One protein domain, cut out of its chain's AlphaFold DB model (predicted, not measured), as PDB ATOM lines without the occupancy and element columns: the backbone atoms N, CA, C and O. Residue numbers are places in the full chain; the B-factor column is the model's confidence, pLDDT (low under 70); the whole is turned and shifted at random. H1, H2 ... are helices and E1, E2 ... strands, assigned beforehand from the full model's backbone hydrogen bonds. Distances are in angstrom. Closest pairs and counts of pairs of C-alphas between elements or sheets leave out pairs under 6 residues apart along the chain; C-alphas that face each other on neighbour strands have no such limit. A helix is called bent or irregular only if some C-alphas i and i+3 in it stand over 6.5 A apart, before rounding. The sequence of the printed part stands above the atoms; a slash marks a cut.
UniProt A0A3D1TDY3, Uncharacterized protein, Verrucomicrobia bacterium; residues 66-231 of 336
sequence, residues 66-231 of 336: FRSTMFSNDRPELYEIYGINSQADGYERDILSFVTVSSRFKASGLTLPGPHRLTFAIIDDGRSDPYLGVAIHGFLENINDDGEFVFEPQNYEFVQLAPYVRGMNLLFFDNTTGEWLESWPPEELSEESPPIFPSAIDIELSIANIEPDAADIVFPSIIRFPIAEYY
ATOM      1  N   PHE A  66     139.088 142.119 131.960       92.38
ATOM      2  CA  PHE A  66     139.090 142.817 130.672       92.38
ATOM      3  C   PHE A  66     137.924 143.798 130.502       92.38
ATOM      4  O   PHE A  66     138.076 144.867 129.915       92.38
ATOM      5  N   ARG A  67     136.749 143.495 131.070       91.19
ATOM      6  CA  ARG A  67     135.610 144.438 131.071       91.19
ATOM      7  C   ARG A  67     135.858 145.689 131.910       91.19
ATOM      8  O   ARG A  67     135.117 146.656 131.790       91.19
ATOM      9  N   SER A  68     136.866 145.649 132.771       92.12
ATOM     10  CA  SER A  68     137.293 146.751 133.631       92.12
ATOM     11  C   SER A  68     138.702 147.239 133.294       92.12
ATOM     12  O   SER A  68     139.364 147.851 134.138       92.12
ATOM     13  N   THR A  69     139.192 146.915 132.096       93.00
ATOM     14  CA  THR A  69     140.414 147.510 131.564       93.00
ATOM     15  C   THR A  69     140.217 149.016 131.472       93.00
ATOM     16  O   THR A  69     139.169 149.492 131.031       93.00
ATOM     17  N   MET A  70     141.204 149.758 131.958       90.88
ATOM     18  CA  MET A  70     141.201 151.211 131.896       90.88
ATOM     19  C   MET A  70     141.978 151.696 130.687       90.88
ATOM     20  O   MET A  70     142.927 151.055 130.249       90.88
ATOM     21  N   PHE A  71     141.581 152.868 130.211       87.00
ATOM     22  CA  PHE A  71     142.220 153.570 129.117       87.00
ATOM     23  C   PHE A  71     142.239 155.078 129.400       87.00
ATOM     24  O   PHE A  71     141.367 155.582 130.117       87.00
ATOM     25  N   SER A  72     143.206 155.797 128.827       86.31
ATOM     26  CA  SER A  72     143.273 157.258 128.870       86.31
ATOM     27  C   SER A  72     143.759 157.830 127.540       86.31
ATOM     28  O   SER A  72     144.793 157.416 127.035       86.31
ATOM     29  N   ASN A  73     143.034 158.827 127.023       80.94
ATOM     30  CA  ASN A  73     143.437 159.621 125.857       80.94
ATOM     31  C   ASN A  73     144.612 160.551 126.137       80.94
ATOM     32  O   ASN A  73     145.404 160.832 125.249       80.94
ATOM     33  N   ASP A  74     144.677 161.070 127.360       85.62
ATOM     34  CA  ASP A  74     145.648 162.102 127.713       85.62
ATOM     35  C   ASP A  74     147.045 161.509 127.915       85.62
ATOM     36  O   ASP A  74     148.034 162.232 127.823       85.62
ATOM     37  N   ARG A  75     147.098 160.216 128.266       84.69
ATOM     38  CA  ARG A  75     148.311 159.442 128.566       84.69
ATOM     39  C   ARG A  75     148.152 157.973 128.159       84.69
ATOM     40  O   ARG A  75     148.060 157.111 129.042       84.69
ATOM     41  N   PRO A  76     148.004 157.673 126.861       82.62
ATOM     42  CA  PRO A  76     147.779 156.312 126.386       82.62
ATOM     43  C   PRO A  76     148.914 155.346 126.733       82.62
ATOM     44  O   PRO A  76     148.632 154.193 127.062       82.62
ATOM     45  N   GLU A  77     150.155 155.830 126.775       82.31
ATOM     46  CA  GLU A  77     151.359 155.072 127.127       82.31
ATOM     47  C   GLU A  77     151.244 154.393 128.504       82.31
ATOM     48  O   GLU A  77     151.681 153.264 128.714       82.31
ATOM     49  N   LEU A  78     150.541 155.030 129.449       84.69
ATOM     50  CA  LEU A  78     150.357 154.482 130.795       84.69
ATOM     51  C   LEU A  78     149.344 153.334 130.844       84.69
ATOM     52  O   LEU A  78     149.411 152.492 131.744       84.69
ATOM     53  N   TYR A  79     148.388 153.309 129.913       88.25
ATOM     54  CA  TYR A  79     147.240 152.395 129.915       88.25
ATOM     55  C   TYR A  79     147.275 151.373 128.778       88.25
ATOM     56  O   TYR A  79     146.324 150.607 128.616       88.25
ATOM     57  N   GLU A  80     148.365 151.336 128.021       87.69
ATOM     58  CA  GLU A  80     148.525 150.440 126.888       87.69
ATOM     59  C   GLU A  80     148.464 148.960 127.304       87.69
ATOM     60  O   GLU A  80     148.902 148.557 128.398       87.69
ATOM     61  N   ILE A  81     147.867 148.161 126.417       91.88
ATOM     62  CA  ILE A  81     147.869 146.704 126.491       91.88
ATOM     63  C   ILE A  81     149.137 146.217 125.803       91.88
ATOM     64  O   ILE A  81     149.382 146.579 124.663       91.88
ATOM     65  N   TYR A  82     149.888 145.345 126.463       91.62
ATOM     66  CA  TYR A  82     151.038 144.678 125.872       91.62
ATOM     67  C   TYR A  82     150.753 143.194 125.689       91.62
ATOM     68  O   TYR A  82     150.277 142.522 126.610       91.62
ATOM     69  N   GLY A  83     151.063 142.714 124.495       94.06
ATOM     70  CA  GLY A  83     151.053 141.331 124.063       94.06
ATOM     71  C   GLY A  83     152.396 141.011 123.440       94.06
ATOM     72  O   GLY A  83     152.675 141.475 122.339       94.06
ATOM     73  N   ILE A  84     153.237 140.261 124.143       92.38
ATOM     74  CA  ILE A  84     154.558 139.881 123.638       92.38
ATOM     75  C   ILE A  84     154.516 138.394 123.320       92.38
ATOM     76  O   ILE A  84     154.336 137.588 124.236       92.38
ATOM     77  N   ASN A  85     154.703 138.056 122.045       94.00
ATOM     78  CA  ASN A  85     154.886 136.675 121.619       94.00
ATOM     79  C   ASN A  85     156.220 136.150 122.181       94.00
ATOM     80  O   ASN A  85     157.262 136.811 122.084       94.00
ATOM     81  N   SER A  86     156.189 134.976 122.804       93.56
ATOM     82  CA  SER A  86     157.397 134.300 123.266       93.56
ATOM     83  C   SER A  86     157.266 132.797 123.098       93.56
ATOM     84  O   SER A  86     156.210 132.235 123.329       93.56
ATOM     85  N   GLN A  87     158.364 132.109 122.791       95.12
ATOM     86  CA  GLN A  87     158.385 130.650 122.701       95.12
ATOM     87  C   GLN A  87     159.469 130.059 123.588       95.12
ATOM     88  O   GLN A  87     160.618 130.508 123.576       95.12
ATOM     89  N   ALA A  88     159.124 128.998 124.317       93.44
ATOM     90  CA  ALA A  88     160.095 128.188 125.042       93.44
ATOM     91  C   ALA A  88     159.650 126.724 125.118       93.44
ATOM     92  O   ALA A  88     158.479 126.418 125.332       93.44
ATOM     93  N   ASP A  89     160.610 125.815 124.940       92.12
ATOM     94  CA  ASP A  89     160.410 124.358 124.989       92.12
ATOM     95  C   ASP A  89     159.344 123.821 124.018       92.12
ATOM     96  O   ASP A  89     158.716 122.796 124.273       92.12
ATOM     97  N   GLY A  90     159.147 124.502 122.884       94.12
ATOM     98  CA  GLY A  90     158.141 124.131 121.884       94.12
ATOM     99  C   GLY A  90     156.709 124.527 122.253       94.12
ATOM    100  O   GLY A  90     155.778 124.056 121.605       94.12
ATOM    101  N   TYR A  91     156.540 125.376 123.267       96.00
ATOM    102  CA  TYR A  91     155.266 125.960 123.670       96.00
ATOM    103  C   TYR A  91     155.286 127.483 123.503       96.00
ATOM    104  O   TYR A  91     156.300 128.121 123.799       96.00
ATOM    105  N   GLU A  92     154.149 128.050 123.097       97.31
ATOM    106  CA  GLU A  92     153.896 129.495 123.166       97.31
ATOM    107  C   GLU A  92     153.836 129.915 124.640       97.31
ATOM    108  O   GLU A  92     153.192 129.258 125.460       97.31
ATOM    109  N   ARG A  93     154.537 130.977 125.011       96.38
ATOM    110  CA  ARG A  93     154.684 131.502 126.376       96.38
ATOM    111  C   ARG A  93     154.474 133.004 126.383       96.38
ATOM    112  O   ARG A  93     155.229 133.752 127.009       96.38
ATOM    113  N   ASP A  94     153.433 133.415 125.686       96.81
ATOM    114  CA  ASP A  94     153.144 134.814 125.476       96.81
ATOM    115  C   ASP A  94     152.890 135.528 126.793       96.81
ATOM    116  O   ASP A  94     152.578 134.931 127.832       96.81
ATOM    117  N   ILE A  95     153.039 136.842 126.744       95.69
ATOM    118  CA  ILE A  95     152.921 137.702 127.910       95.69
ATOM    119  C   ILE A  95     151.847 138.730 127.629       95.69
ATOM    120  O   ILE A  95     151.889 139.430 126.621       95.69
ATOM    121  N   LEU A  96     150.897 138.832 128.554       96.06
ATOM    122  CA  LEU A  96     149.788 139.773 128.482       96.06
ATOM    123  C   LEU A  96     149.873 140.744 129.651       96.06
ATOM    124  O   LEU A  96     149.813 140.317 130.803       96.06
ATOM    125  N   SER A  97     149.932 142.045 129.380       94.31
ATOM    126  CA  SER A  97     149.947 143.086 130.408       94.31
ATOM    127  C   SER A  97     148.945 144.192 130.107       94.31
ATOM    128  O   SER A  97     148.913 144.705 128.997       94.31
ATOM    129  N   PHE A  98     148.125 144.591 131.078       94.50
ATOM    130  CA  PHE A  98     147.171 145.693 130.899       94.50
ATOM    131  C   PHE A  98     146.761 146.331 132.227       94.50
ATOM    132  O   PHE A  98     146.870 145.717 133.292       94.50
ATOM    133  N   VAL A  99     146.260 147.567 132.164       93.81
ATOM    134  CA  VAL A  99     145.790 148.310 133.342       93.81
ATOM    135  C   VAL A  99     144.312 148.054 133.600       93.81
ATOM    136  O   VAL A  99     143.478 148.100 132.698       93.81
ATOM    137  N   THR A 100     143.962 147.823 134.860       94.25
ATOM    138  CA  THR A 100     142.592 147.563 135.294       94.25
ATOM    139  C   THR A 100     142.309 148.158 136.670       94.25
ATOM    140  O   THR A 100     143.209 148.468 137.446       94.25
ATOM    141  N   VAL A 101     141.024 148.294 136.992       93.31
ATOM    142  CA  VAL A 101     140.533 148.542 138.361       93.31
ATOM    143  C   VAL A 101     139.918 147.297 138.995       93.31
ATOM    144  O   VAL A 101     139.501 147.339 140.157       93.31
ATOM    145  N   SER A 102     139.836 146.185 138.255       91.69
ATOM    146  CA  SER A 102     139.271 144.945 138.775       91.69
ATOM    147  C   SER A 102     140.087 144.419 139.934       91.69
ATOM    148  O   SER A 102     141.300 144.295 139.922       91.69
ATOM    149  N   SER A 103     139.351 144.014 140.948       88.44
ATOM    150  CA  SER A 103     139.883 143.488 142.187       88.44
ATOM    151  C   SER A 103     139.937 141.943 142.156       88.44
ATOM    152  O   SER A 103     140.108 141.291 143.186       88.44
ATOM    153  N   ARG A 104     139.726 141.339 140.975       88.06
ATOM    154  CA  ARG A 104     139.437 139.908 140.806       88.06
ATOM    155  C   ARG A 104     140.630 138.998 141.063       88.06
ATOM    156  O   ARG A 104     140.436 137.897 141.585       88.06
ATOM    157  N   PHE A 105     141.829 139.460 140.719       85.12
ATOM    158  CA  PHE A 105     143.085 138.723 140.856       85.12
ATOM    159  C   PHE A 105     143.883 139.138 142.090       85.12
ATOM    160  O   PHE A 105     145.102 139.087 142.075       85.12
ATOM    161  N   LYS A 106     143.215 139.520 143.185       75.19
ATOM    162  CA  LYS A 106     143.883 139.802 144.463       75.19
ATOM    163  C   LYS A 106     144.561 138.551 145.007       75.19
ATOM    164  O   LYS A 106     143.944 137.745 145.704       75.19
ATOM    165  N   ALA A 107     145.843 138.416 144.719       57.97
ATOM    166  CA  ALA A 107     146.706 137.541 145.476       57.97
ATOM    167  C   ALA A 107     146.858 138.074 146.906       57.97
ATOM    168  O   ALA A 107     146.869 139.282 147.150       57.97
ATOM    169  N   SER A 108     146.927 137.154 147.862       50.53
ATOM    170  CA  SER A 108     146.984 137.406 149.301       50.53
ATOM    171  C   SER A 108     147.959 138.530 149.680       50.53
ATOM    172  O   SER A 108     149.167 138.328 149.677       50.53
ATOM    173  N   GLY A 109     147.423 139.695 150.060       57.97
ATOM    174  CA  GLY A 109     148.179 140.813 150.644       57.97
ATOM    175  C   GLY A 109     148.414 142.014 149.724       57.97
ATOM    176  O   GLY A 109     148.573 143.122 150.229       57.97
ATOM    177  N   LEU A 110     148.341 141.842 148.402       59.25
ATOM    178  CA  LEU A 110     148.578 142.913 147.427       59.25
ATOM    179  C   LEU A 110     147.240 143.469 146.933       59.25
ATOM    180  O   LEU A 110     146.753 143.148 145.854       59.25
ATOM    181  N   THR A 111     146.585 144.275 147.772       64.81
ATOM    182  CA  THR A 111     145.475 145.116 147.304       64.81
ATOM    183  C   THR A 111     146.015 146.509 147.049       64.81
ATOM    184  O   THR A 111     146.197 147.279 147.990       64.81
ATOM    185  N   LEU A 112     146.258 146.828 145.781       73.50
ATOM    186  CA  LEU A 112     146.552 148.194 145.381       73.50
ATOM    187  C   LEU A 112     145.226 148.964 145.269       73.50
ATOM    188  O   LEU A 112     144.313 148.514 144.571       73.50
ATOM    189  N   PRO A 113     145.049 150.076 146.003       82.56
ATOM    190  CA  PRO A 113     143.906 150.946 145.788       82.56
ATOM    191  C   PRO A 113     144.043 151.643 144.428       82.56
ATOM    192  O   PRO A 113     145.078 152.230 144.133       82.56
ATOM    193  N   GLY A 114     142.974 151.623 143.631       88.88
ATOM    194  CA  GLY A 114     142.927 152.307 142.338       88.88
ATOM    195  C   GLY A 114     143.388 151.451 141.148       88.88
ATOM    196  O   GLY A 114     143.371 150.217 141.231       88.88
ATOM    197  N   PRO A 115     143.729 152.103 140.022       92.38
ATOM    198  CA  PRO A 115     144.217 151.426 138.830       92.38
ATOM    199  C   PRO A 115     145.531 150.705 139.122       92.38
ATOM    200  O   PRO A 115     146.402 151.225 139.819       92.38
ATOM    201  N   HIS A 116     145.676 149.506 138.588       92.50
ATOM    202  CA  HIS A 116     146.887 148.706 138.704       92.50
ATOM    203  C   HIS A 116     147.083 147.901 137.428       92.50
ATOM    204  O   HIS A 116     146.132 147.655 136.681       92.50
ATOM    205  N   ARG A 117     148.325 147.509 137.169       92.50
ATOM    206  CA  ARG A 117     148.683 146.719 136.000       92.50
ATOM    207  C   ARG A 117     148.760 145.251 136.398       92.50
ATOM    208  O   ARG A 117     149.330 144.898 137.434       92.50
ATOM    209  N   LEU A 118     148.105 144.415 135.603       94.25
ATOM    210  CA  LEU A 118     148.185 142.967 135.711       94.25
ATOM    211  C   LEU A 118     149.069 142.454 134.595       94.25
ATOM    212  O   LEU A 118     148.887 142.866 133.452       94.25
ATOM    213  N   THR A 119     149.959 141.524 134.920       94.50
ATOM    214  CA  THR A 119     150.757 140.821 133.919       94.50
ATOM    215  C   THR A 119     150.617 139.323 134.083       94.50
ATOM    216  O   THR A 119     150.887 138.784 135.154       94.50
ATOM    217  N   PHE A 120     150.190 138.663 133.016       95.62
ATOM    218  CA  PHE A 120     150.028 137.223 132.922       95.62
ATOM    219  C   PHE A 120     151.170 136.651 132.094       95.62
ATOM    220  O   PHE A 120     151.484 137.177 131.029       95.62
ATOM    221  N   ALA A 121     151.771 135.578 132.593       96.19
ATOM    222  CA  ALA A 121     152.837 134.858 131.910       96.19
ATOM    223  C   ALA A 121     152.863 133.398 132.376       96.19
ATOM    224  O   ALA A 121     152.397 133.072 133.478       96.19
ATOM    225  N   ILE A 122     153.441 132.524 131.553       96.62
ATOM    226  CA  ILE A 122     153.787 131.166 131.971       96.62
ATOM    227  C   ILE A 122     155.114 131.204 132.721       96.62
ATOM    228  O   ILE A 122     156.140 131.612 132.177       96.62
ATOM    229  N   ILE A 123     155.087 130.767 133.976       95.75
ATOM    230  CA  ILE A 123     156.259 130.714 134.842       95.75
ATOM    231  C   ILE A 123     156.769 129.284 134.907       95.75
ATOM    232  O   ILE A 123     156.017 128.353 135.196       95.75
ATOM    233  N   ASP A 124     158.065 129.145 134.668       94.62
ATOM    234  CA  ASP A 124     158.803 127.896 134.767       94.62
ATOM    235  C   ASP A 124     160.123 128.183 135.474       94.62
ATOM    236  O   ASP A 124     160.986 128.903 134.968       94.62
ATOM    237  N   ASP A 125     160.247 127.667 136.689       90.56
ATOM    238  CA  ASP A 125     161.439 127.816 137.516       90.56
ATOM    239  C   ASP A 125     162.413 126.633 137.356       90.56
ATOM    240  O   ASP A 125     163.404 126.538 138.091       90.56
ATOM    241  N   GLY A 126     162.118 125.701 136.439       90.75
ATOM    242  CA  GLY A 126     162.857 124.459 136.217       90.75
ATOM    243  C   GLY A 126     162.818 123.475 137.393       90.75
ATOM    244  O   GLY A 126     163.478 122.433 137.344       90.75
ATOM    245  N   ARG A 127     162.097 123.792 138.477       87.56
ATOM    246  CA  ARG A 127     161.967 122.948 139.680       87.56
ATOM    247  C   ARG A 127     160.562 122.396 139.847       87.56
ATOM    248  O   ARG A 127     160.398 121.339 140.458       87.56
ATOM    249  N   SER A 128     159.575 123.130 139.360       90.06
ATOM    250  CA  SER A 128     158.159 122.810 139.415       90.06
ATOM    251  C   SER A 128     157.569 122.740 138.011       90.06
ATOM    252  O   SER A 128     158.168 123.215 137.049       90.06
ATOM    253  N   ASP A 129     156.404 122.106 137.890       92.12
ATOM    254  CA  ASP A 129     155.673 122.108 136.629       92.12
ATOM    255  C   ASP A 129     155.283 123.547 136.242       92.12
ATOM    256  O   ASP A 129     154.822 124.295 137.118       92.12
ATOM    257  N   PRO A 130     155.393 123.922 134.951       95.56
ATOM    258  CA  PRO A 130     155.002 125.241 134.477       95.56
ATOM    259  C   PRO A 130     153.575 125.610 134.882       95.56
ATOM    260  O   PRO A 130     152.669 124.763 134.947       95.56
ATOM    261  N   TYR A 131     153.363 126.888 135.175       95.88
ATOM    262  CA  TYR A 131     152.068 127.384 135.618       95.88
ATOM    263  C   TYR A 131     151.755 128.766 135.060       95.88
ATOM    264  O   TYR A 131     152.642 129.577 134.810       95.88
ATOM    265  N   LEU A 132     150.463 129.064 134.935       96.31
ATOM    266  CA  LEU A 132     149.998 130.408 134.624       96.31
ATOM    267  C   LEU A 132     150.082 131.260 135.890       96.31
ATOM    268  O   LEU A 132     149.392 130.982 136.882       96.31
ATOM    269  N   GLY A 133     150.942 132.272 135.859       94.88
ATOM    270  CA  GLY A 133     151.125 133.241 136.930       94.88
ATOM    271  C   GLY A 133     150.461 134.578 136.612       94.88
ATOM    272  O   GLY A 133     150.266 134.927 135.450       94.88
ATOM    273  N   VAL A 134     150.153 135.344 137.659       94.75
ATOM    274  CA  VAL A 134     149.830 136.771 137.545       94.75
ATOM    275  C   VAL A 134     150.698 137.599 138.481       94.75
ATOM    276  O   VAL A 134     150.849 137.258 139.654       94.75
ATOM    277  N   ALA A 135     151.236 138.695 137.969       92.69
ATOM    278  CA  ALA A 135     151.867 139.744 138.751       92.69
ATOM    279  C   ALA A 135     150.942 140.965 138.821       92.69
ATOM    280  O   ALA A 135     150.253 141.289 137.852       92.69
ATOM    281  N   ILE A 136     150.933 141.641 139.972       91.88
ATOM    282  CA  ILE A 136     150.150 142.857 140.216       91.88
ATOM    283  C   ILE A 136     151.120 143.948 140.646       91.88
ATOM    284  O   ILE A 136     151.829 143.770 141.635       91.88
ATOM    285  N   HIS A 137     151.127 145.071 139.941       88.38
ATOM    286  CA  HIS A 137     151.984 146.209 140.271       88.38
ATOM    287  C   HIS A 137     151.260 147.535 140.034       88.38
ATOM    288  O   HIS A 137     150.194 147.592 139.403       88.38
ATOM    289  N   GLY A 138     151.806 148.608 140.603       88.31
ATOM    290  CA  GLY A 138     151.282 149.950 140.376       88.31
ATOM    291  C   GLY A 138     151.336 150.274 138.886       88.31
ATOM    292  O   GLY A 138     152.322 149.985 138.224       88.31
ATOM    293  N   PHE A 139     150.289 150.889 138.333       83.81
ATOM    294  CA  PHE A 139     150.265 151.196 136.894       83.81
ATOM    295  C   PHE A 139     151.325 152.232 136.466       83.81
ATOM    296  O   PHE A 139     151.571 152.383 135.278       83.81
ATOM    297  N   LEU A 140     151.926 152.941 137.431       84.44
ATOM    298  CA  LEU A 140     153.038 153.877 137.232       84.44
ATOM    299  C   LEU A 140     154.416 153.252 137.513       84.44
ATOM    300  O   LEU A 140     155.429 153.939 137.416       84.44
ATOM    301  N   GLU A 141     154.460 151.994 137.950       80.56
ATOM    302  CA  GLU A 141     155.716 151.286 138.198       80.56
ATOM    303  C   GLU A 141     156.272 150.737 136.876       80.56
ATOM    304  O   GLU A 141     155.513 150.415 135.964       80.56
ATOM    305  N   ASN A 142     157.601 150.613 136.790       79.00
ATOM    306  CA  ASN A 142     158.328 150.104 135.617       79.00
ATOM    307  C   ASN A 142     158.129 150.920 134.339       79.00
ATOM    308  O   ASN A 142     158.092 150.377 133.241       79.00
ATOM    309  N   ILE A 143     158.033 152.233 134.505       78.75
ATOM    310  CA  ILE A 143     158.095 153.189 133.412       78.75
ATOM    311  C   ILE A 143     159.532 153.711 133.343       78.75
ATOM    312  O   ILE A 143     160.078 154.115 134.375       78.75
ATOM    313  N   ASN A 144     160.160 153.648 132.169       82.19
ATOM    314  CA  ASN A 144     161.492 154.219 131.958       82.19
ATOM    315  C   ASN A 144     161.444 155.761 131.910       82.19
ATOM    316  O   ASN A 144     160.379 156.374 131.993       82.19
ATOM    317  N   ASP A 145     162.606 156.408 131.792       81.81
ATOM    318  CA  ASP A 145     162.688 157.877 131.715       81.81
ATOM    319  C   ASP A 145     161.934 158.452 130.496       81.81
ATOM    320  O   ASP A 145     161.538 159.619 130.516       81.81
ATOM    321  N   ASP A 146     161.690 157.620 129.480       77.56
ATOM    322  CA  ASP A 146     160.986 157.962 128.242       77.56
ATOM    323  C   ASP A 146     159.461 157.765 128.340       77.56
ATOM    324  O   ASP A 146     158.729 158.110 127.415       77.56
ATOM    325  N   GLY A 147     158.944 157.284 129.476       72.25
ATOM    326  CA  GLY A 147     157.505 157.088 129.672       72.25
ATOM    327  C   GLY A 147     156.974 155.737 129.186       72.25
ATOM    328  O   GLY A 147     155.769 155.497 129.280       72.25
ATOM    329  N   GLU A 148     157.847 154.838 128.738       70.94
ATOM    330  CA  GLU A 148     157.485 153.514 128.240       70.94
ATOM    331  C   GLU A 148     157.520 152.460 129.343       70.94
ATOM    332  O   GLU A 148     158.389 152.452 130.223       70.94
ATOM    333  N   PHE A 149     156.584 151.519 129.274       72.88
ATOM    334  CA  PHE A 149     156.556 150.377 130.172       72.88
ATOM    335  C   PHE A 149     157.656 149.366 129.816       72.88
ATOM    336  O   PHE A 149     157.693 148.824 128.713       72.88
ATOM    337  N   VAL A 150     158.509 149.037 130.788       80.00
ATOM    338  CA  VAL A 150     159.571 148.036 130.637       80.00
ATOM    339  C   VAL A 150     159.181 146.754 131.365       80.00
ATOM    340  O   VAL A 150     159.091 146.690 132.596       80.00
ATOM    341  N   PHE A 151     158.975 145.684 130.598       77.88
ATOM    342  CA  PHE A 151     158.700 144.371 131.162       77.88
ATOM    343  C   PHE A 151     159.993 143.597 131.453       77.88
ATOM    344  O   PHE A 151     160.619 143.035 130.557       77.88
ATOM    345  N   GLU A 152     160.356 143.501 132.733       82.31
ATOM    346  CA  GLU A 152     161.431 142.625 133.208       82.31
ATOM    347  C   GLU A 152     160.864 141.499 134.090       82.31
ATOM    348  O   GLU A 152     160.632 141.724 135.280       82.31
ATOM    349  N   PRO A 153     160.648 140.278 133.561       72.81
ATOM    350  CA  PRO A 153     159.961 139.200 134.280       72.81
ATOM    351  C   PRO A 153     160.593 138.871 135.641       72.81
ATOM    352  O   PRO A 153     159.881 138.564 136.594       72.81
ATOM    353  N   GLN A 154     161.919 139.002 135.760       78.56
ATOM    354  CA  GLN A 154     162.659 138.786 137.008       78.56
ATOM    355  C   GLN A 154     162.308 139.754 138.151       78.56
ATOM    356  O   GLN A 154     162.591 139.446 139.308       78.56
ATOM    357  N   ASN A 155     161.697 140.901 137.847       85.00
ATOM    358  CA  ASN A 155     161.361 141.921 138.841       85.00
ATOM    359  C   ASN A 155     159.957 141.732 139.427       85.00
ATOM    360  O   ASN A 155     159.561 142.476 140.324       85.00
ATOM    361  N   TYR A 156     159.205 140.743 138.941       86.25
ATOM    362  CA  TYR A 156     157.826 140.524 139.344       86.25
ATOM    363  C   TYR A 156     157.680 139.298 140.245       86.25
ATOM    364  O   TYR A 156     158.182 138.211 139.961       86.25
ATOM    365  N   GLU A 157     156.913 139.463 141.321       89.50
ATOM    366  CA  GLU A 157     156.436 138.341 142.122       89.50
ATOM    367  C   GLU A 157     155.144 137.802 141.500       89.50
ATOM    368  O   GLU A 157     154.076 138.411 141.600       89.50
ATOM    369  N   PHE A 158     155.250 136.657 140.828       92.00
ATOM    370  CA  PHE A 158     154.099 135.992 140.232       92.00
ATOM    371  C   PHE A 158     153.363 135.132 141.251       92.00
ATOM    372  O   PHE A 158     153.944 134.316 141.968       92.00
ATOM    373  N   VAL A 159     152.042 135.260 141.248       92.31
ATOM    374  CA  VAL A 159     151.148 134.404 142.016       92.31
ATOM    375  C   VAL A 159     150.562 133.358 141.090       92.31
ATOM    376  O   VAL A 159     149.975 133.675 140.055       92.31
ATOM    377  N   GLN A 160     150.698 132.098 141.483       93.56
ATOM    378  CA  GLN A 160     150.184 130.971 140.722       93.56
ATOM    379  C   GLN A 160     148.650 130.994 140.647       93.56
ATOM    380  O   GLN A 160     147.961 130.899 141.665       93.56
ATOM    381  N   LEU A 161     148.119 131.063 139.425       93.81
ATOM    382  CA  LEU A 161     146.683 131.024 139.148       93.81
ATOM    383  C   LEU A 161     146.203 129.622 138.779       93.81
ATOM    384  O   LEU A 161     145.238 129.115 139.359       93.81
ATOM    385  N   ALA A 162     146.886 128.988 137.825       94.31
ATOM    386  CA  ALA A 162     146.566 127.645 137.361       94.31
ATOM    387  C   ALA A 162     147.853 126.820 137.209       94.31
ATOM    388  O   ALA A 162     148.750 127.240 136.479       94.31
ATOM    389  N   PRO A 163     147.971 125.669 137.898       94.75
ATOM    390  CA  PRO A 163     149.110 124.774 137.735       94.75
ATOM    391  C   PRO A 163     149.033 124.025 136.400       94.75
ATOM    392  O   PRO A 163     147.948 123.891 135.829       94.75
ATOM    393  N   TYR A 164     150.165 123.465 135.969       95.19
ATOM    394  CA  TYR A 164     150.261 122.591 134.795       95.19
ATOM    395  C   TYR A 164     149.871 123.269 133.476       95.19
ATOM    396  O   TYR A 164     149.394 122.603 132.560       95.19
ATOM    397  N   VAL A 165     150.050 124.584 133.369       96.12
ATOM    398  CA  VAL A 165     149.846 125.315 132.113       96.12
ATOM    399  C   VAL A 165     151.213 125.469 131.465       96.12
ATOM    400  O   VAL A 165     152.066 126.171 132.001       96.12
ATOM    401  N   ARG A 166     151.429 124.766 130.353       96.50
ATOM    402  CA  ARG A 166     152.709 124.729 129.631       96.50
ATOM    403  C   ARG A 166     152.827 125.824 128.587       96.50
ATOM    404  O   ARG A 166     153.935 126.278 128.332       96.50
ATOM    405  N   GLY A 167     151.695 126.245 128.024       97.38
ATOM    406  CA  GLY A 167     151.677 127.308 127.037       97.38
ATOM    407  C   GLY A 167     150.480 128.241 127.142       97.38
ATOM    408  O   GLY A 167     149.414 127.861 127.637       97.38
ATOM    409  N   MET A 168     150.690 129.461 126.671       98.00
ATOM    410  CA  MET A 168     149.700 130.507 126.474       98.00
ATOM    411  C   MET A 168     150.018 131.187 125.146       98.00
ATOM    412  O   MET A 168     151.090 131.766 125.014       98.00
ATOM    413  N   ASN A 169     149.092 131.087 124.200       98.06
ATOM    414  CA  ASN A 169     149.150 131.760 122.908       98.06
ATOM    415  C   ASN A 169     148.106 132.883 122.879       98.06
ATOM    416  O   ASN A 169     146.974 132.687 123.348       98.06
ATOM    417  N   LEU A 170     148.487 134.039 122.352       98.00
ATOM    418  CA  LEU A 170     147.680 135.247 122.294       98.00
ATOM    419  C   LEU A 170     147.615 135.767 120.864       98.00
ATOM    420  O   LEU A 170     148.630 136.030 120.230       98.00
ATOM    421  N   LEU A 171     146.396 136.011 120.391       97.81
ATOM    422  CA  LEU A 171     146.162 136.745 119.153       97.81
ATOM    423  C   LEU A 171     145.299 137.968 119.443       97.81
ATOM    424  O   LEU A 171     144.316 137.885 120.176       97.81
ATOM    425  N   PHE A 172     145.627 139.101 118.839       97.06
ATOM    426  CA  PHE A 172     144.975 140.393 119.034       97.06
ATOM    427  C   PHE A 172     144.248 140.799 117.754       97.06
ATOM    428  O   PHE A 172     144.846 140.845 116.687       97.06
ATOM    429  N   PHE A 173     142.950 141.088 117.838       96.00
ATOM    430  CA  PHE A 173     142.156 141.480 116.674       96.00
ATOM    431  C   PHE A 173     142.191 142.997 116.474       96.00
ATOM    432  O   PHE A 173     141.569 143.750 117.244       96.00
ATOM    433  N   ASP A 174     142.868 143.435 115.415       93.12
ATOM    434  CA  ASP A 174     142.859 144.823 114.968       93.12
ATOM    435  C   ASP A 174     141.624 145.088 114.100       93.12
ATOM    436  O   ASP A 174     141.457 144.537 113.013       93.12
ATOM    437  N   ASN A 175     140.743 145.969 114.572       90.25
ATOM    438  CA  ASN A 175     139.527 146.330 113.843       90.25
ATOM    439  C   ASN A 175     139.802 147.246 112.634       90.25
ATOM    440  O   ASN A 175     138.919 147.443 111.802       90.25
ATOM    441  N   THR A 176     141.000 147.829 112.550       87.44
ATOM    442  CA  THR A 176     141.398 148.753 111.479       87.44
ATOM    443  C   THR A 176     141.777 147.989 110.219       87.44
ATOM    444  O   THR A 176     141.286 148.296 109.132       87.44
ATOM    445  N   THR A 177     142.631 146.978 110.375       90.69
ATOM    446  CA  THR A 177     143.062 146.077 109.298       90.69
ATOM    447  C   THR A 177     142.106 144.898 109.110       90.69
ATOM    448  O   THR A 177     141.962 144.391 107.998       90.69
ATOM    449  N   GLY A 178     141.394 144.494 110.169       93.19
ATOM    450  CA  GLY A 178     140.567 143.289 110.183       93.19
ATOM    451  C   GLY A 178     141.385 142.004 110.329       93.19
ATOM    452  O   GLY A 178     140.898 140.932 109.960       93.19
ATOM    453  N   GLU A 179     142.610 142.103 110.845       95.69
ATOM    454  CA  GLU A 179     143.555 140.996 110.978       95.69
ATOM    455  C   GLU A 179     143.789 140.614 112.448       95.69
ATOM    456  O   GLU A 179     143.561 141.395 113.376       95.69
ATOM    457  N   TRP A 180     144.208 139.364 112.657       97.19
ATOM    458  CA  TRP A 180     144.677 138.874 113.951       97.19
ATOM    459  C   TRP A 180     146.199 138.974 113.992       97.19
ATOM    460  O   TRP A 180     146.866 138.458 113.097       97.19
ATOM    461  N   LEU A 181     146.727 139.614 115.028       96.75
ATOM    462  CA  LEU A 181     148.146 139.897 115.219       96.75
ATOM    463  C   LEU A 181     148.681 139.101 116.411       96.75
ATOM    464  O   LEU A 181     147.970 138.916 117.393       96.75
ATOM    465  N   GLU A 182     149.925 138.640 116.344       95.94
ATOM    466  CA  GLU A 182     150.562 137.853 117.419       95.94
ATOM    467  C   GLU A 182     151.145 138.729 118.539       95.94
ATOM    468  O   GLU A 182     151.436 138.253 119.632       95.94
ATOM    469  N   SER A 183     151.305 140.028 118.286       95.00
ATOM    470  CA  SER A 183     151.816 140.992 119.255       95.00
ATOM    471  C   SER A 183     150.950 142.246 119.313       95.00
ATOM    472  O   SER A 183     150.227 142.584 118.370       95.00
ATOM    473  N   TRP A 184     151.001 142.922 120.460       93.75
ATOM    474  CA  TRP A 184     150.365 144.218 120.660       93.75
ATOM    475  C   TRP A 184     151.216 145.122 121.570       93.75
ATOM    476  O   TRP A 184     151.697 144.633 122.595       93.75
ATOM    477  N   PRO A 185     151.365 146.424 121.267       90.69
ATOM    478  CA  PRO A 185     151.014 147.063 119.993       90.69
ATOM    479  C   PRO A 185     151.762 146.415 118.813       90.69
ATOM    480  O   PRO A 185     152.782 145.755 119.022       90.69
ATOM    481  N   PRO A 186     151.251 146.532 117.578       88.25
ATOM    482  CA  PRO A 186     151.954 145.993 116.421       88.25
ATOM    483  C   PRO A 186     153.276 146.730 116.194       88.25
ATOM    484  O   PRO A 186     153.337 147.951 116.307       88.25
ATOM    485  N   GLU A 187     154.318 145.993 115.802       83.31
ATOM    486  CA  GLU A 187     155.660 146.550 115.548       83.31
ATOM    487  C   GLU A 187     155.671 147.625 114.449       83.31
ATOM    488  O   GLU A 187     156.548 148.482 114.409       83.31
ATOM    489  N   GLU A 188     154.695 147.572 113.542       77.19
ATOM    490  CA  GLU A 188     154.571 148.493 112.413       77.19
ATOM    491  C   GLU A 188     153.882 149.818 112.776       77.19
ATOM    492  O   GLU A 188     153.839 150.726 111.939       77.19
ATOM    493  N   LEU A 189     153.336 149.954 113.992       74.75
ATOM    494  CA  LEU A 189     152.735 151.216 114.410       74.75
ATOM    495  C   LEU A 189     153.845 152.260 114.586       74.75
ATOM    496  O   LEU A 189     154.736 152.107 115.420       74.75
ATOM    497  N   SER A 190     153.800 153.335 113.797       66.00
ATOM    498  CA  SER A 190     154.701 154.467 114.010       66.00
ATOM    499  C   SER A 190     154.383 155.144 115.344       66.00
ATOM    500  O   SER A 190     153.215 155.238 115.717       66.00
ATOM    501  N   GLU A 191     155.394 155.711 116.010       70.81
ATOM    502  CA  GLU A 191     155.218 156.548 117.217       70.81
ATOM    503  C   GLU A 191     154.240 157.721 116.996       70.81
ATOM    504  O   GLU A 191     153.685 158.278 117.938       70.81
ATOM    505  N   GLU A 192     154.012 158.103 115.736       70.06
ATOM    506  CA  GLU A 192     153.090 159.168 115.334       70.06
ATOM    507  C   GLU A 192     151.635 158.693 115.172       70.06
ATOM    508  O   GLU A 192     150.732 159.516 115.006       70.06
ATOM    509  N   SER A 193     151.390 157.381 115.184       71.62
ATOM    510  CA  SER A 193     150.047 156.821 115.051       71.62
ATOM    511  C   SER A 193     149.282 156.948 116.369       71.62
ATOM    512  O   SER A 193     149.855 156.733 117.439       71.62
ATOM    513  N   PRO A 194     147.978 157.279 116.335       72.44
ATOM    514  CA  PRO A 194     147.186 157.302 117.552       72.44
ATOM    515  C   PRO A 194     147.185 155.904 118.190       72.44
ATOM    516  O   PRO A 194     147.145 154.908 117.465       72.44
ATOM    517  N   PRO A 195     147.189 155.817 119.527       74.38
ATOM    518  CA  PRO A 195     147.156 154.546 120.240       74.38
ATOM    519  C   PRO A 195     145.927 153.746 119.802       74.38
ATOM    520  O   PRO A 195     144.797 154.213 119.929       74.38
ATOM    521  N   ILE A 196     146.127 152.539 119.281       82.25
ATOM    522  CA  ILE A 196     145.023 151.666 118.872       82.25
ATOM    523  C   ILE A 196     144.787 150.640 119.979       82.25
ATOM    524  O   ILE A 196     145.727 150.113 120.577       82.25
ATOM    525  N   PHE A 197     143.517 150.348 120.260       88.25
ATOM    526  CA  PHE A 197     143.129 149.276 121.173       88.25
ATOM    527  C   PHE A 197     142.689 148.034 120.397       88.25
ATOM    528  O   PHE A 197     141.893 148.161 119.459       88.25
ATOM    529  N   PRO A 198     143.117 146.828 120.812       93.50
ATOM    530  CA  PRO A 198     142.629 145.610 120.199       93.50
ATOM    531  C   PRO A 198     141.143 145.464 120.530       93.50
ATOM    532  O   PRO A 198     140.687 145.734 121.645       93.50
ATOM    533  N   SER A 199     140.359 145.030 119.550       93.75
ATOM    534  CA  SER A 199     138.907 144.885 119.714       93.75
ATOM    535  C   SER A 199     138.506 143.526 120.281       93.75
ATOM    536  O   SER A 199     137.468 143.386 120.941       93.75
ATOM    537  N   ALA A 200     139.362 142.525 120.101       95.94
ATOM    538  CA  ALA A 200     139.276 141.236 120.764       95.94
ATOM    539  C   ALA A 200     140.675 140.658 120.995       95.94
ATOM    540  O   ALA A 200     141.623 141.043 120.320       95.94
ATOM    541  N   ILE A 201     140.780 139.721 121.930       96.94
ATOM    542  CA  ILE A 201     141.928 138.828 122.080       96.94
ATOM    543  C   ILE A 201     141.427 137.390 122.022       96.94
ATOM    544  O   ILE A 201     140.424 137.066 122.663       96.94
ATOM    545  N   ASP A 202     142.124 136.539 121.282       97.81
ATOM    546  CA  ASP A 202     142.022 135.092 121.385       97.81
ATOM    547  C   ASP A 202     143.127 134.598 122.315       97.81
ATOM    548  O   ASP A 202     144.295 134.937 122.137       97.81
ATOM    549  N   ILE A 203     142.737 133.858 123.346       97.50
ATOM    550  CA  ILE A 203     143.651 133.282 124.328       97.50
ATOM    551  C   ILE A 203     143.515 131.775 124.242       97.50
ATOM    552  O   ILE A 203     142.443 131.229 124.522       97.50
ATOM    553  N   GLU A 204     144.617 131.105 123.951       97.75
ATOM    554  CA  GLU A 204     144.693 129.655 123.953       97.75
ATOM    555  C   GLU A 204     145.656 129.181 125.042       97.75
ATOM    556  O   GLU A 204     146.841 129.502 125.035       97.75
ATOM    557  N   LEU A 205     145.142 128.408 126.004       97.12
ATOM    558  CA  LEU A 205     145.963 127.793 127.048       97.12
ATOM    559  C   LEU A 205     146.233 126.325 126.728       97.12
ATOM    560  O   LEU A 205     145.295 125.556 126.514       97.12
ATOM    561  N   SER A 206     147.498 125.922 126.795       97.06
ATOM    562  CA  SER A 206     147.931 124.527 126.681       97.06
ATOM    563  C   SER A 206     148.192 123.943 128.069       97.06
ATOM    564  O   SER A 206     149.135 124.338 128.759       97.06
ATOM    565  N   ILE A 207     147.336 123.016 128.501       95.81
ATOM    566  CA  ILE A 207     147.385 122.394 129.831       95.81
ATOM    567  C   ILE A 207     147.984 120.994 129.718       95.81
ATOM    568  O   ILE A 207     147.504 120.177 128.931       95.81
ATOM    569  N   ALA A 208     148.981 120.699 130.550       94.38
ATOM    570  CA  ALA A 208     149.646 119.406 130.573       94.38
ATOM    571  C   ALA A 208     148.649 118.262 130.789       94.38
ATOM    572  O   ALA A 208     147.809 118.299 131.700       94.38
ATOM    573  N   ASN A 209     148.783 117.214 129.982       92.75
ATOM    574  CA  ASN A 209     148.050 115.977 130.207       92.75
ATOM    575  C   ASN A 209     148.642 115.188 131.393       92.75
ATOM    576  O   ASN A 209     149.819 115.314 131.728       92.75
ATOM    577  N   ILE A 210     147.825 114.354 132.048       88.50
ATOM    578  CA  ILE A 210     148.311 113.440 133.098       88.50
ATOM    579  C   ILE A 210     149.203 112.357 132.510       88.50
ATOM    580  O   ILE A 210     150.132 111.898 133.174       88.50
ATOM    581  N   GLU A 211     148.889 111.918 131.296       88.88
ATOM    582  CA  GLU A 211     149.719 110.983 130.555       88.88
ATOM    583  C   GLU A 211     150.869 111.776 129.914       88.88
ATOM    584  O   GLU A 211     150.592 112.616 129.059       88.88
ATOM    585  N   PRO A 212     152.139 111.553 130.307       84.19
ATOM    586  CA  PRO A 212     153.263 112.389 129.867       84.19
ATOM    587  C   PRO A 212     153.446 112.449 128.349       84.19
ATOM    588  O   PRO A 212     153.915 113.457 127.832       84.19
ATOM    589  N   ASP A 213     153.061 111.373 127.659       89.88
ATOM    590  CA  ASP A 213     153.190 111.220 126.210       89.88
ATOM    591  C   ASP A 213     151.905 111.602 125.454       89.88
ATOM    592  O   ASP A 213     151.868 111.558 124.222       89.88
ATOM    593  N   ALA A 214     150.824 111.933 126.168       91.81
ATOM    594  CA  ALA A 214     149.586 112.373 125.546       91.81
ATOM    595  C   ALA A 214     149.655 113.862 125.204       91.81
ATOM    596  O   ALA A 214     150.280 114.653 125.907       91.81
ATOM    597  N   ALA A 215     148.964 114.244 124.129       94.00
ATOM    598  CA  ALA A 215     148.849 115.639 123.739       94.00
ATOM    599  C   ALA A 215     148.208 116.475 124.855       94.00
ATOM    600  O   ALA A 215     147.297 116.016 125.563       94.00
ATOM    601  N   ASP A 216     148.685 117.710 124.972       95.31
ATOM    602  CA  ASP A 216     148.164 118.679 125.922       95.31
ATOM    603  C   ASP A 216     146.723 119.063 125.590       95.31
ATOM    604  O   ASP A 216     146.246 118.972 124.454       95.31
ATOM    605  N   ILE A 217     146.007 119.466 126.630       94.75
ATOM    606  CA  ILE A 217     144.614 119.863 126.530       94.75
ATOM    607  C   ILE A 217     144.584 121.354 126.228       94.75
ATOM    608  O   ILE A 217     144.979 122.171 127.060       94.75
ATOM    609  N   VAL A 218     144.088 121.688 125.044       95.81
ATOM    610  CA  VAL A 218     144.009 123.060 124.547       95.81
ATOM    611  C   VAL A 218     142.680 123.698 124.956       95.81
ATOM    612  O   VAL A 218     141.609 123.112 124.760       95.81
ATOM    613  N   PHE A 219     142.739 124.896 125.535       94.50
ATOM    614  CA  PHE A 219     141.580 125.664 125.988       94.50
ATOM    615  C   PHE A 219     141.532 127.038 125.296       94.50
ATOM    616  O   PHE A 219     142.130 127.988 125.808       94.50
ATOM    617  N   PRO A 220     140.818 127.160 124.160       96.12
ATOM    618  CA  PRO A 220     140.686 128.420 123.434       96.12
ATOM    619  C   PRO A 220     139.590 129.314 124.031       96.12
ATOM    620  O   PRO A 220     138.569 128.842 124.553       96.12
ATOM    621  N   SER A 221     139.775 130.629 123.940       95.38
ATOM    622  CA  SER A 221     138.820 131.614 124.435       95.38
ATOM    623  C   SER A 221     139.018 132.982 123.796       95.38
ATOM    624  O   SER A 221     139.941 133.710 124.146       95.38
ATOM    625  N   ILE A 222     138.001 133.426 123.065       96.81
ATOM    626  CA  ILE A 222     137.928 134.790 122.545       96.81
ATOM    627  C   ILE A 222     137.272 135.724 123.571       96.81
ATOM    628  O   ILE A 222     136.188 135.445 124.100       96.81
ATOM    629  N   ILE A 223     137.913 136.859 123.832       95.31
ATOM    630  CA  ILE A 223     137.460 137.916 124.738       95.31
ATOM    631  C   ILE A 223     137.370 139.217 123.945       95.31
ATOM    632  O   ILE A 223     138.349 139.660 123.361       95.31
ATOM    633  N   ARG A 224     136.192 139.846 123.921       93.69
ATOM    634  CA  ARG A 224     135.989 141.148 123.268       93.69
ATOM    635  C   ARG A 224     136.211 142.288 124.251       93.69
ATOM    636  O   ARG A 224     135.775 142.187 125.401       93.69
ATOM    637  N   PHE A 225     136.800 143.374 123.768       89.44
ATOM    638  CA  PHE A 225     136.957 144.619 124.509       89.44
ATOM    639  C   PHE A 225     135.729 145.498 124.308       89.44
ATOM    640  O   PHE A 225     135.525 146.001 123.205       89.44
ATOM    641  N   PRO A 226     134.928 145.754 125.357       84.75
ATOM    642  CA  PRO A 226     133.798 146.669 125.232       84.75
ATOM    643  C   PRO A 226     134.248 148.087 124.863       84.75
ATOM    644  O   PRO A 226     133.517 148.819 124.208       84.75
ATOM    645  N   ILE A 227     135.455 148.480 125.287       80.12
ATOM    646  CA  ILE A 227     135.970 149.834 125.080       80.12
ATOM    647  C   ILE A 227     136.370 150.115 123.629       80.12
ATOM    648  O   ILE A 227     136.324 151.265 123.209       80.12
ATOM    649  N   ALA A 228     136.690 149.081 122.845       79.88
ATOM    650  CA  ALA A 228     137.108 149.249 121.457       79.88
ATOM    651  C   ALA A 228     136.002 149.850 120.571       79.88
ATOM    652  O   ALA A 228     136.296 150.521 119.588       79.88
ATOM    653  N   GLU A 229     134.728 149.676 120.942       75.69
ATOM    654  CA  GLU A 229     133.598 150.310 120.249       75.69
ATOM    655  C   GLU A 229     133.570 151.834 120.444       75.69
ATOM    656  O   GLU A 229     133.122 152.560 119.561       75.69
ATOM    657  N   TYR A 230     134.075 152.328 121.577       72.62
ATOM    658  CA  TYR A 230     134.106 153.758 121.900       72.62
ATOM    659  C   TYR A 230     135.351 154.461 121.359       72.62
ATOM    660  O   TYR A 230     135.406 155.689 121.370       72.62
ATOM    661  N   TYR A 231     136.344 153.690 120.914       67.94
ATOM    662  CA  TYR A 231     137.672 154.180 120.568       67.94
ATOM    663  C   TYR A 231     137.981 154.107 119.075       67.94
ATOM    664  O   TYR A 231     139.128 153.956 118.675       67.94
TER     665      TYR A 231
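Overview. This is residues 66 to 231 of the 336 residues of an uncharacterized protein of Verrucomicrobia bacterium (UniProt A0A3D1TDY3). Two twisted antiparallel sheets, E1 to E5 and E7 E6 E8 E9, make a sandwich that is only partly face to face, with the strands of one crossed at 47 degrees to those of the other. The chain passes once between the sheets, at the tight link from E5 to E6; long loops spread round the two sheets, and residues 187 to 193 stick out. The printed part has 166 residues with, along the chain, H1, the nine strands E1 to E9 and H2; the sheet orders are E1 E2 E3 E4 E5 and E7 E6 E8 E9. The class is mostly strand, though under half of the residues, 67 of 166, are in named elements. The whole is compact, with a radius of gyration of the C-alphas of 16.2 A and spans of 51 by 39 by 27 A.

Along the chain. H1, residues 76 to 79, begins at C-alpha 76 at (147.779, 156.312, 126.386) and measures 5.3 A. E1, residues 82 to 84, measures 6.4 A, and E2, residues 95 to 100, 16.1 A. E3, residues 116 to 123, is 20.7 A long; E4, residues 131 to 138, is 23.1 A; E5, residues 159 to 163, is 10.7 A. E6, residues 165 to 174, is the longest strand by residues, at 26.9 A, and begins at C-alpha 165 at (149.846, 125.315, 132.113). E7, residues 179 to 181, measures 6.3 A. E8, residues 200 to 207, is 22.4 A long and E9, residues 217 to 224, is 23.2 A. H2, residues 226 to 229, measures 6.2 A and ends at C-alpha 229 at (133.598, 150.310, 120.249); it is neither bent nor irregular, but only just, by that same distance.

Arrangement. The strands E1 to E5 form a meander, each strand the antiparallel neighbour of the one before. In the hairpin E1 and E2, N 82 and O 97 are 2.8 A apart, within hydrogen-bond range. In the hairpin E2 and E3 the pair N 96 and O 120 is 3.0 A apart, in E3 and E4 N 119 and O 135 are 3.0 A apart, and in E4 and E5 N 134 and O 159 are 2.9 A apart. H1 only grazes this sheet, with its residues 78 to 79; the C-alphas of Tyr 79 and Val 99 are the closest of H1 and E2, 5.5 A apart. From E5 the chain changes to the second sheet, and E5 and E6 meet only through their link. Of E6 and the first sheet's strands, the closest C-alphas are, for instance, those of Tyr 131 in E4 and Val 165, 4.6 A, and those of Gly 83 in E1 and Leu 170, 7.2 A. The parts of the sheets that face each other are 10.0 A centre to centre, their best planes 35 degrees apart. In the second sheet, E6 and E7 are a hairpin, with N 172 and O 181 at 2.8 A. E6 and E8 are antiparallel at 167 degrees, with N 169 and O 204 at 2.9 A. E8 and E9 are a hairpin, with N 203 and O 221 at 2.9 A. H2 is not on either sheet, and it is apart from H1. Both helices are too short for any O i to N i+4 pair; the one O i to N i+3 pair is within range in H1 and not in H2.

Size, cuts and confidence. The two C-alphas farthest apart are those of Asp 74 and Asp 213, 51.5 A. The printed part has no cut. The links E2 to E3, E4 to E5 and E7 to E8 are long, with 15, 20 and 18 residues. The mean pLDDT of the printed part is 88.4, and residues 107 to 111, 190 and 231 are under 70.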